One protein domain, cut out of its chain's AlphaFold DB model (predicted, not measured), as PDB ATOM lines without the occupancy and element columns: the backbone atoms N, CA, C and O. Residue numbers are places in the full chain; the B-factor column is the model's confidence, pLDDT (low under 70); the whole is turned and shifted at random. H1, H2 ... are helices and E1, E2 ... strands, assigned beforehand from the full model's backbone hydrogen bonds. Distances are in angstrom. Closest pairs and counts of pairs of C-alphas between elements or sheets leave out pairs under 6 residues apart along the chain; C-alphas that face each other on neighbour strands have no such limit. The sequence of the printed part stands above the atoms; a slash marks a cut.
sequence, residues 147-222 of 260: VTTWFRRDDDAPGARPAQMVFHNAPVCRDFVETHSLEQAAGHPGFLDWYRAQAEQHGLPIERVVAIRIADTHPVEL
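AT A GLANCE: This is residues 147 to 222 of the 260 residues of an uncharacterized protein of Pandoraea terrigena (UniProt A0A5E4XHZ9). A small, twisted antiparallel sheet has the helix H2 slantwise over one face near its edge strand E2. The long loop between E1 and E2 and the short helix H1 lie at opposite ends of an elongated outline, 42 by 23 by 17 A. The printed part has 76 residues, with E1, E2, H1, H2, E3 and E4 along the chain; the sheet's order is E2, E1, E3, E4. The class is mixed, helices and strands, and the whole is only just compact, close to loose, with a radius of gyration of the C-alphas of 13.2 A.

IN THESE COORDINATES: E1, residues 147 to 151, begins at C-alpha 147 (-3.231, 14.216, -26.946) and is 12.8 A long. E2, residues 163 to 168, is 17.0 A long. H1 is residues 174 to 180, 10.0 A, and H2 is residues 191 to 201, 15.3 A. E3, residues 209 to 215, is 17.3 A long. E4, residues 219 to 221, 6.7 A, ends at C-alpha 221 (-1.740, 22.091, -21.295).

HOW THE PARTS SIT: E1 and E2 form a hairpin, with N 149 and O 165 2.8 A apart. E1 and E3 are antiparallel at 164 degrees, with N 148 and O 213 2.8 A apart. E3 and E4 form a hairpin, with N 220 and O 214 2.9 A apart. E2, H1, H2 and E3 make a split strand-helix-strand unit, two strands running the same way with E1 between them; its crossover is right-handed. H2 is on the sheet, at a height of 10.1 A, over E2; the closest C-alphas, of Phe 167 and Gln 198, are 7.1 A apart. H1 is not on the sheet and is apart from H2. In H1 and H2 every O i to N i+4 pair is within hydrogen-bond range.

THE WHOLE: The C-alphas farthest apart, of Ala 157 and Asp 175, are 42.7 A apart. The printed part has no cut; the link from E1 to E2 is long. Residues 217 to 218 have pLDDT under 70.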
ATOM      1  N   VAL A 147      -2.347  13.622 -27.946       93.56
ATOM      2  CA  VAL A 147      -3.231  14.216 -26.946       93.56
ATOM      3  C   VAL A 147      -3.376  13.228 -25.807       93.56
ATOM      4  O   VAL A 147      -3.891  12.128 -25.976       93.56
ATOM      5  N   THR A 148      -2.864  13.609 -24.648       93.50
ATOM      6  CA  THR A 148      -3.010  12.855 -23.413       93.50
ATOM      7  C   THR A 148      -4.172  13.426 -22.621       93.50
ATOM      8  O   THR A 148      -4.167  14.606 -22.280       93.50
ATOM      9  N   THR A 149      -5.140  12.577 -22.314       93.00
ATOM     10  CA  THR A 149      -6.317  12.919 -21.523       93.00
ATOM     11  C   THR A 149      -6.244  12.200 -20.188       93.00
ATOM     12  O   THR A 149      -6.061  10.981 -20.155       93.00
ATOM     13  N   TRP A 150      -6.404  12.941 -19.095       92.88
ATOM     14  CA  TRP A 150      -6.581  12.382 -17.760       92.88
ATOM     15  C   TRP A 150      -8.041  12.496 -17.353       92.88
ATOM     16  O   TRP A 150      -8.643  13.555 -17.523       92.88
ATOM     17  N   PHE A 151      -8.606  11.430 -16.797       92.06
ATOM     18  CA  PHE A 151     -10.016  11.375 -16.414       92.06
ATOM     19  C   PHE A 151     -10.227  10.494 -15.182       92.06
ATOM     20  O   PHE A 151      -9.387   9.650 -14.858       92.06
ATOM     21  N   ARG A 152     -11.345  10.705 -14.484       90.94
ATOM     22  CA  ARG A 152     -11.762   9.855 -13.358       90.94
ATOM     23  C   ARG A 152     -12.701   8.747 -13.816       90.94
ATOM     24  O   ARG A 152     -13.561   8.979 -14.667       90.94
ATOM     25  N   ARG A 153     -12.558   7.565 -13.227       86.88
ATOM     26  CA  ARG A 153     -13.475   6.430 -13.400       86.88
ATOM     27  C   ARG A 153     -14.616   6.487 -12.384       86.88
ATOM     28  O   ARG A 153     -14.550   7.231 -11.409       86.88
ATOM     29  N   ASP A 154     -15.681   5.734 -12.641       81.44
ATOM     30  CA  ASP A 154     -16.836   5.602 -11.737       81.44
ATOM     31  C   ASP A 154     -16.474   5.054 -10.359       81.44
ATOM     32  O   ASP A 154     -17.035   5.470  -9.350       81.44
ATOM     33  N   ASP A 155     -15.518   4.140 -10.330       84.44
ATOM     34  CA  ASP A 155     -15.078   3.383  -9.168       84.44
ATOM     35  C   ASP A 155     -13.832   3.977  -8.489       84.44
ATOM     36  O   ASP A 155     -13.290   3.382  -7.555       84.44
ATOM     37  N   ASP A 156     -13.380   5.160  -8.919       81.50
ATOM     38  CA  ASP A 156     -12.215   5.816  -8.328       81.50
ATOM     39  C   ASP A 156     -12.509   6.248  -6.881       81.50
ATOM     40  O   ASP A 156     -13.310   7.147  -6.610       81.50
ATOM     41  N   ALA A 157     -11.800   5.639  -5.927       81.94
ATOM     42  CA  ALA A 157     -11.833   6.049  -4.527       81.94
ATOM     43  C   ALA A 157     -11.357   7.512  -4.348       81.94
ATOM     44  O   ALA A 157     -10.547   8.008  -5.141       81.94
ATOM     45  N   PRO A 158     -11.778   8.218  -3.279       77.50
ATOM     46  CA  PRO A 158     -11.274   9.557  -2.979       77.50
ATOM     47  C   PRO A 158      -9.739   9.584  -2.907       77.50
ATOM     48  O   PRO A 158      -9.131   8.878  -2.108       77.50
ATOM     49  N   GLY A 159      -9.107  10.405  -3.753       77.44
ATOM     50  CA  GLY A 159      -7.645  10.509  -3.844       77.44
ATOM     51  C   GLY A 159      -6.971   9.515  -4.800       77.44
ATOM     52  O   GLY A 159      -5.745   9.544  -4.921       77.44
ATOM     53  N   ALA A 160      -7.734   8.672  -5.506       81.44
ATOM     54  CA  ALA A 160      -7.201   7.833  -6.574       81.44
ATOM     55  C   ALA A 160      -6.556   8.684  -7.681       81.44
ATOM     56  O   ALA A 160      -6.985   9.804  -7.986       81.44
ATOM     57  N   ARG A 161      -5.484   8.152  -8.279       85.12
ATOM     58  CA  ARG A 161      -4.816   8.816  -9.401       85.12
ATOM     59  C   ARG A 161      -5.709   8.729 -10.643       85.12
ATOM     60  O   ARG A 161      -6.153   7.625 -10.945       85.12
ATOM     61  N   PRO A 162      -5.903   9.834 -11.387       87.31
ATOM     62  CA  PRO A 162      -6.681   9.807 -12.619       87.31
ATOM     63  C   PRO A 162      -6.138   8.774 -13.606       87.31
ATOM     64  O   PRO A 162      -4.921   8.651 -13.784       87.31
ATOM     65  N   ALA A 163      -7.045   8.077 -14.285       87.81
ATOM     66  CA  ALA A 163      -6.700   7.260 -15.434       87.81
ATOM     67  C   ALA A 163      -6.189   8.147 -16.580       87.81
ATOM     68  O   ALA A 163      -6.505   9.334 -16.656       87.81
ATOM     69  N   GLN A 164      -5.394   7.564 -17.477       92.25
ATOM     70  CA  GLN A 164      -4.790   8.262 -18.608       92.25
ATOM     71  C   GLN A 164      -5.112   7.536 -19.914       92.25
ATOM     72  O   GLN A 164      -5.017   6.311 -19.986       92.25
ATOM     73  N   MET A 165      -5.418   8.301 -20.958       91.31
ATOM     74  CA  MET A 165      -5.546   7.823 -22.334       91.31
ATOM     75  C   MET A 165      -4.741   8.713 -23.277       91.31
ATOM     76  O   MET A 165      -4.625   9.915 -23.044       91.31
ATOM     77  N   VAL A 166      -4.147   8.129 -24.318       91.81
ATOM     78  CA  VAL A 166      -3.327   8.857 -25.294       91.81
ATOM     79  C   VAL A 166      -3.874   8.610 -26.690       91.81
ATOM     80  O   VAL A 166      -3.892   7.475 -27.157       91.81
ATOM     81  N   PHE A 167      -4.271   9.685 -27.359       92.06
ATOM     82  CA  PHE A 167      -4.633   9.688 -28.769       92.06
ATOM     83  C   PHE A 167      -3.455  10.202 -29.590       92.06
ATOM     84  O   PHE A 167      -2.766  11.143 -29.191       92.06
ATOM     85  N   HIS A 168      -3.202   9.582 -30.736       90.00
ATOM     86  CA  HIS A 168      -2.077   9.913 -31.605       90.00
ATOM     87  C   HIS A 168      -2.556  10.570 -32.898       90.00
ATOM     88  O   HIS A 168      -3.668  10.314 -33.347       90.00
ATOM     89  N   ASN A 169      -1.672  11.351 -33.523       88.12
ATOM     90  CA  ASN A 169      -1.903  12.004 -34.813       88.12
ATOM     91  C   ASN A 169      -3.070  13.002 -34.779       88.12
ATOM     92  O   ASN A 169      -3.930  12.983 -35.657       88.12
ATOM     93  N   ALA A 170      -3.094  13.875 -33.767       91.19
ATOM     94  CA  ALA A 170      -4.068  14.959 -33.739       91.19
ATOM     95  C   ALA A 170      -3.922  15.835 -35.001       91.19
ATOM     96  O   ALA A 170      -2.788  16.160 -35.375       91.19
ATOM     97  N   PRO A 171      -5.034  16.216 -35.657       90.00
ATOM     98  CA  PRO A 171      -5.019  16.857 -36.967       90.00
ATOM     99  C   PRO A 171      -4.737  18.354 -36.832       90.00
ATOM    100  O   PRO A 171      -5.599  19.178 -37.104       90.00
ATOM    101  N   VAL A 172      -3.541  18.708 -36.367       89.69
ATOM    102  CA  VAL A 172      -3.100  20.097 -36.203       89.69
ATOM    103  C   VAL A 172      -1.951  20.349 -37.171       89.69
ATOM    104  O   VAL A 172      -0.958  19.619 -37.170       89.69
ATOM    105  N   CYS A 173      -2.089  21.363 -38.025       87.69
ATOM    106  CA  CYS A 173      -1.056  21.762 -38.975       87.69
ATOM    107  C   CYS A 173       0.117  22.438 -38.221       87.69
ATOM    108  O   CYS A 173      -0.093  23.182 -37.261       87.69
ATOM    109  N   ARG A 174       1.370  22.190 -38.639       84.44
ATOM    110  CA  ARG A 174       2.553  22.818 -38.013       84.44
ATOM    111  C   ARG A 174       2.477  24.343 -38.080       84.44
ATOM    112  O   ARG A 174       2.735  24.998 -37.077       84.44
ATOM    113  N   ASP A 175       2.088  24.887 -39.228       84.69
ATOM    114  CA  ASP A 175       2.017  26.333 -39.449       84.69
ATOM    115  C   ASP A 175       1.038  27.008 -38.478       84.69
ATOM    116  O   ASP A 175       1.289  28.118 -38.014       84.69
ATOM    117  N   PHE A 176      -0.048  26.326 -38.097       88.88
ATOM    118  CA  PHE A 176      -0.955  26.824 -37.061       88.88
ATOM    119  C   PHE A 176      -0.270  26.893 -35.709       88.88
ATOM    120  O   PHE A 176      -0.386  27.909 -35.042       88.88
ATOM    121  N   VAL A 177       0.475  25.860 -35.316       88.38
ATOM    122  CA  VAL A 177       1.219  25.875 -34.047       88.38
ATOM    123  C   VAL A 177       2.285  26.968 -34.042       88.38
ATOM    124  O   VAL A 177       2.494  27.615 -33.023       88.38
ATOM    125  N   GLU A 178       2.936  27.215 -35.174       84.62
ATOM    126  CA  GLU A 178       3.928  28.289 -35.302       84.62
ATOM    127  C   GLU A 178       3.297  29.687 -35.274       84.62
ATOM    128  O   GLU A 178       3.937  30.631 -34.819       84.62
ATOM    129  N   THR A 179       2.039  29.815 -35.701       86.06
ATOM    130  CA  THR A 179       1.306  31.091 -35.711       86.06
ATOM    131  C   THR A 179       0.600  31.372 -34.381       86.06
ATOM    132  O   THR A 179       0.607  32.502 -33.903       86.06
ATOM    133  N   HIS A 180      -0.009  30.345 -33.787       87.00
ATOM    134  CA  HIS A 180      -0.992  30.457 -32.704       87.00
ATOM    135  C   HIS A 180      -0.592  29.713 -31.428       87.00
ATOM    136  O   HIS A 180      -1.315  29.790 -30.445       87.00
ATOM    137  N   SER A 181       0.560  29.036 -31.397       86.25
ATOM    138  CA  SER A 181       1.030  28.149 -30.314       86.25
ATOM    139  C   SER A 181       0.320  26.791 -30.227       86.25
ATOM    140  O   SER A 181      -0.733  26.555 -30.824       86.25
ATOM    141  N   LEU A 182       0.936  25.851 -29.502       89.12
ATOM    142  CA  LEU A 182       0.415  24.491 -29.346       89.12
ATOM    143  C   LEU A 182      -0.706  24.439 -28.295       89.12
ATOM    144  O   LEU A 182      -1.603  23.604 -28.393       89.12
ATOM    145  N   GLU A 183      -0.689  25.355 -27.328       90.50
ATOM    146  CA  GLU A 183      -1.729  25.533 -26.316       90.50
ATOM    147  C   GLU A 183      -3.099  25.812 -26.957       90.50
ATOM    148  O   GLU A 183      -4.116  25.322 -26.470       90.50
ATOM    149  N   GLN A 184      -3.125  26.518 -28.095       91.00
ATOM    150  CA  GLN A 184      -4.346  26.871 -28.831       91.00
ATOM    151  C   GLN A 184      -4.811  25.798 -29.827       91.00
ATOM    152  O   GLN A 184      -5.725  26.038 -30.617       91.00
ATOM    153  N   ALA A 185      -4.223  24.597 -29.813       92.38
ATOM    154  CA  ALA A 185      -4.527  23.546 -30.785       92.38
ATOM    155  C   ALA A 185      -6.008  23.121 -30.831       92.38
ATOM    156  O   ALA A 185      -6.462  22.642 -31.868       92.38
ATOM    157  N   ALA A 186      -6.780  23.335 -29.758       92.50
ATOM    158  CA  ALA A 186      -8.220  23.073 -29.756       92.50
ATOM    159  C   ALA A 186      -8.992  23.977 -30.734       92.50
ATOM    160  O   ALA A 186     -10.028  23.568 -31.254       92.50
ATOM    161  N   GLY A 187      -8.456  25.164 -31.032       91.44
ATOM    162  CA  GLY A 187      -8.990  26.095 -32.021       91.44
ATOM    163  C   GLY A 187      -8.703  25.706 -33.475       91.44
ATOM    164  O   GLY A 187      -9.204  26.367 -34.385       91.44
ATOM    165  N   HIS A 188      -7.908  24.659 -33.726       93.75
ATOM    166  CA  HIS A 188      -7.597  24.217 -35.084       93.75
ATOM    167  C   HIS A 188      -8.828  23.581 -35.765       93.75
ATOM    168  O   HIS A 188      -9.508  22.748 -35.151       93.75
ATOM    169  N   PRO A 189      -9.099  23.879 -37.055       91.12
ATOM    170  CA  PRO A 189     -10.187  23.252 -37.803       91.12
ATOM    171  C   PRO A 189     -10.140  21.714 -37.743       91.12
ATOM    172  O   PRO A 189      -9.124  21.099 -38.058       91.12
ATOM    173  N   GLY A 190     -11.237  21.085 -37.319       88.94
ATOM    174  CA  GLY A 190     -11.361  19.623 -37.237       88.94
ATOM    175  C   GLY A 190     -10.728  18.959 -36.007       88.94
ATOM    176  O   GLY A 190     -10.952  17.767 -35.802       88.94
ATOM    177  N   PHE A 191     -10.000  19.685 -35.146       93.69
ATOM    178  CA  PHE A 191      -9.413  19.092 -33.935       93.69
ATOM    179  C   PHE A 191     -10.484  18.574 -32.970       93.69
ATOM    180  O   PHE A 191     -10.403  17.434 -32.517       93.69
ATOM    181  N   LEU A 192     -11.495  19.391 -32.656       92.50
ATOM    182  CA  LEU A 192     -12.542  19.012 -31.700       92.50
ATOM    183  C   LEU A 192     -13.391  17.843 -32.205       92.50
ATOM    184  O   LEU A 192     -13.740  16.966 -31.418       92.50
ATOM    185  N   ASP A 193     -13.686  17.796 -33.504       92.94
ATOM    186  CA  ASP A 193     -14.446  16.694 -34.102       92.94
ATOM    187  C   ASP A 193     -13.642  15.394 -34.073       92.94
ATOM    188  O   ASP A 193     -14.157  14.354 -33.660       92.94
ATOM    189  N   TRP A 194     -12.348  15.463 -34.403       94.38
ATOM    190  CA  TRP A 194     -11.431  14.340 -34.237       94.38
ATOM    191  C   TRP A 194     -11.355  13.874 -32.777       94.38
ATOM    192  O   TRP A 194     -11.460  12.677 -32.515       94.38
ATOM    193  N   TYR A 195     -11.216  14.795 -31.819       94.56
ATOM    194  CA  TYR A 195     -11.106  14.446 -30.402       94.56
ATOM    195  C   TYR A 195     -12.382  13.777 -29.882       94.56
ATOM    196  O   TYR A 195     -12.297  12.769 -29.183       94.56
ATOM    197  N   ARG A 196     -13.563  14.287 -30.260       93.44
ATOM    198  CA  ARG A 196     -14.851  13.665 -29.919       93.44
ATOM    199  C   ARG A 196     -14.960  12.254 -30.490       93.44
ATOM    200  O   ARG A 196     -15.313  11.348 -29.745       93.44
ATOM    201  N   ALA A 197     -14.597  12.058 -31.759       94.44
ATOM    202  CA  ALA A 197     -14.618  10.739 -32.388       94.44
ATOM    203  C   ALA A 197     -13.675   9.747 -31.682       94.44
ATOM    204  O   ALA A 197     -14.055   8.606 -31.429       94.44
ATOM    205  N   GLN A 198     -12.468  10.184 -31.304       95.25
ATOM    206  CA  GLN A 198     -11.535   9.369 -30.516       95.25
ATOM    207  C   GLN A 198     -12.100   9.037 -29.128       95.25
ATOM    208  O   GLN A 198     -12.048   7.887 -28.695       95.25
ATOM    209  N   ALA A 199     -12.661  10.024 -28.429       93.31
ATOM    210  CA  ALA A 199     -13.247   9.821 -27.110       93.31
ATOM    211  C   ALA A 199     -14.419   8.829 -27.153       93.31
ATOM    212  O   ALA A 199     -14.464   7.914 -26.334       93.31
ATOM    213  N   GLU A 200     -15.314   8.954 -28.132       94.12
ATOM    214  CA  GLU A 200     -16.444   8.042 -28.326       94.12
ATOM    215  C   GLU A 200     -15.974   6.621 -28.657       94.12
ATOM    216  O   GLU A 200     -16.366   5.667 -27.984       94.12
ATOM    217  N   GLN A 201     -15.061   6.478 -29.624       94.06
ATOM    218  CA  GLN A 201     -14.514   5.182 -30.033       94.06
ATOM    219  C   GLN A 201     -13.867   4.418 -28.867       94.06
ATOM    220  O   GLN A 201     -13.911   3.188 -28.827       94.06
ATOM    221  N   HIS A 202     -13.257   5.137 -27.926       90.94
ATOM    222  CA  HIS A 202     -12.553   4.556 -26.788       90.94
ATOM    223  C   HIS A 202     -13.351   4.587 -25.473       90.94
ATOM    224  O   HIS A 202     -12.804   4.220 -24.431       90.94
ATOM    225  N   GLY A 203     -14.627   4.996 -25.506       90.50
ATOM    226  CA  GLY A 203     -15.496   5.045 -24.327       90.50
ATOM    227  C   GLY A 203     -14.991   5.988 -23.230       90.50
ATOM    228  O   GLY A 203     -15.124   5.688 -22.044       90.50
ATOM    229  N   LEU A 204     -14.350   7.096 -23.608       90.69
ATOM    230  CA  LEU A 204     -13.807   8.073 -22.672       90.69
ATOM    231  C   LEU A 204     -14.939   8.957 -22.109       90.69
ATOM    232  O   LEU A 204     -15.614   9.630 -22.889       90.69
ATOM    233  N   PRO A 205     -15.129   9.019 -20.777       89.25
ATOM    234  CA  PRO A 205     -16.150   9.866 -20.161       89.25
ATOM    235  C   PRO A 205     -15.691  11.330 -20.164       89.25
ATOM    236  O   PRO A 205     -14.968  11.774 -19.266       89.25
ATOM    237  N   ILE A 206     -16.060  12.078 -21.211       87.38
ATOM    238  CA  ILE A 206     -15.587  13.454 -21.455       87.38
ATOM    239  C   ILE A 206     -15.917  14.372 -20.271       87.38
ATOM    240  O   ILE A 206     -15.100  15.199 -19.874       87.38
ATOM    241  N   GLU A 207     -17.079  14.188 -19.649       88.81
ATOM    242  CA  GLU A 207     -17.537  14.950 -18.487       88.81
ATOM    243  C   GLU A 207     -16.680  14.748 -17.225       88.81
ATOM    244  O   GLU A 207     -16.810  15.495 -16.257       88.81
ATOM    245  N   ARG A 208     -15.782  13.756 -17.232       88.56
ATOM    246  CA  ARG A 208     -14.878  13.422 -16.118       88.56
ATOM    247  C   ARG A 208     -13.420  13.693 -16.430       88.56
ATOM    248  O   ARG A 208     -12.539  13.284 -15.664       88.56
ATOM    249  N   VAL A 209     -13.153  14.346 -17.556       90.50
ATOM    250  CA  VAL A 209     -11.813  14.778 -17.924       90.50
ATOM    251  C   VAL A 209     -11.354  15.846 -16.943       90.50
ATOM    252  O   VAL A 209     -12.024  16.851 -16.727       90.50
ATOM    253  N   VAL A 210     -10.195  15.609 -16.336       90.50
ATOM    254  CA  VAL A 210      -9.573  16.538 -15.385       90.50
ATOM    255  C   VAL A 210      -8.486  17.385 -16.032       90.50
ATOM    256  O   VAL A 210      -8.211  18.478 -15.555       90.50
ATOM    257  N   ALA A 211      -7.850  16.883 -17.092       91.06
ATOM    258  CA  ALA A 211      -6.824  17.606 -17.830       91.06
ATOM    259  C   ALA A 211      -6.650  17.023 -19.234       91.06
ATOM    260  O   ALA A 211      -6.718  15.803 -19.426       91.06
ATOM    261  N   ILE A 212      -6.334  17.892 -20.193       92.69
ATOM    262  CA  ILE A 212      -5.906  17.511 -21.537       92.69
ATOM    263  C   ILE A 212      -4.563  18.178 -21.804       92.69
ATOM    264  O   ILE A 212      -4.396  19.380 -21.602       92.69
ATOM    265  N   ARG A 213      -3.588  17.396 -22.262       93.19
ATOM    266  CA  ARG A 213      -2.305  17.919 -22.730       93.19
ATOM    267  C   ARG A 213      -2.034  17.453 -24.137       93.19
ATOM    268  O   ARG A 213      -2.223  16.278 -24.444       93.19
ATOM    269  N   ILE A 214      -1.528  18.345 -24.969       92.00
ATOM    270  CA  ILE A 214      -1.074  18.025 -26.317       92.00
ATOM    271  C   ILE A 214       0.451  18.101 -26.361       92.00
ATOM    272  O   ILE A 214       1.067  18.929 -25.700       92.00
ATOM    273  N   ALA A 215       1.084  17.196 -27.094       86.19
ATOM    274  CA  ALA A 215       2.532  17.157 -27.218       86.19
ATOM    275  C   ALA A 215       2.936  16.782 -28.636       86.19
ATOM    276  O   ALA A 215       2.446  15.789 -29.159       86.19
ATOM    277  N   ASP A 216       3.905  17.479 -29.214       77.75
ATOM    278  CA  ASP A 216       4.753  16.869 -30.247       77.75
ATOM    279  C   ASP A 216       5.895  16.113 -29.553       77.75
ATOM    280  O   ASP A 216       6.032  14.889 -29.623       77.75
ATOM    281  N   THR A 217       6.633  16.841 -28.715       69.56
ATOM    282  CA  THR A 217       7.728  16.331 -27.888       69.56
ATOM    283  C   THR A 217       7.472  16.570 -26.396       69.56
ATOM    284  O   THR A 217       7.371  15.583 -25.664       69.56
ATOM    285  N   HIS A 218       7.261  17.816 -25.943       69.38
ATOM    286  CA  HIS A 218       6.791  18.125 -24.578       69.38
ATOM    287  C   HIS A 218       5.268  18.291 -24.518       69.38
ATOM    288  O   HIS A 218       4.695  18.901 -25.418       69.38
ATOM    289  N   PRO A 219       4.611  17.770 -23.465       82.06
ATOM    290  CA  PRO A 219       3.205  18.040 -23.227       82.06
ATOM    291  C   PRO A 219       3.010  19.466 -22.711       82.06
ATOM    292  O   PRO A 219       3.558  19.823 -21.671       82.06
ATOM    293  N   VAL A 220       2.191  20.236 -23.417       86.75
ATOM    294  CA  VAL A 220       1.631  21.507 -22.952       86.75
ATOM    295  C   VAL A 220       0.168  21.306 -22.589       86.75
ATOM    296  O   VAL A 220      -0.498  20.417 -23.126       86.75
ATOM    297  N   GLU A 221      -0.320  22.088 -21.634       90.00
ATOM    298  CA  GLU A 221      -1.740  22.091 -21.295       90.00
ATOM    299  C   GLU A 221      -2.537  22.701 -22.441       90.00
ATOM    300  O   GLU A 221      -2.174  23.747 -22.973       90.00
ATOM    301  N   LEU A 222      -3.566  21.978 -22.876       90.12
ATOM    302  CA  LEU A 222      -4.399  22.399 -23.986       90.12
ATOM    303  C   LEU A 222      -5.453  23.374 -23.462       90.12
ATOM    304  O   LEU A 222      -6.220  23.016 -22.565       90.12
TER     305      LEU A 222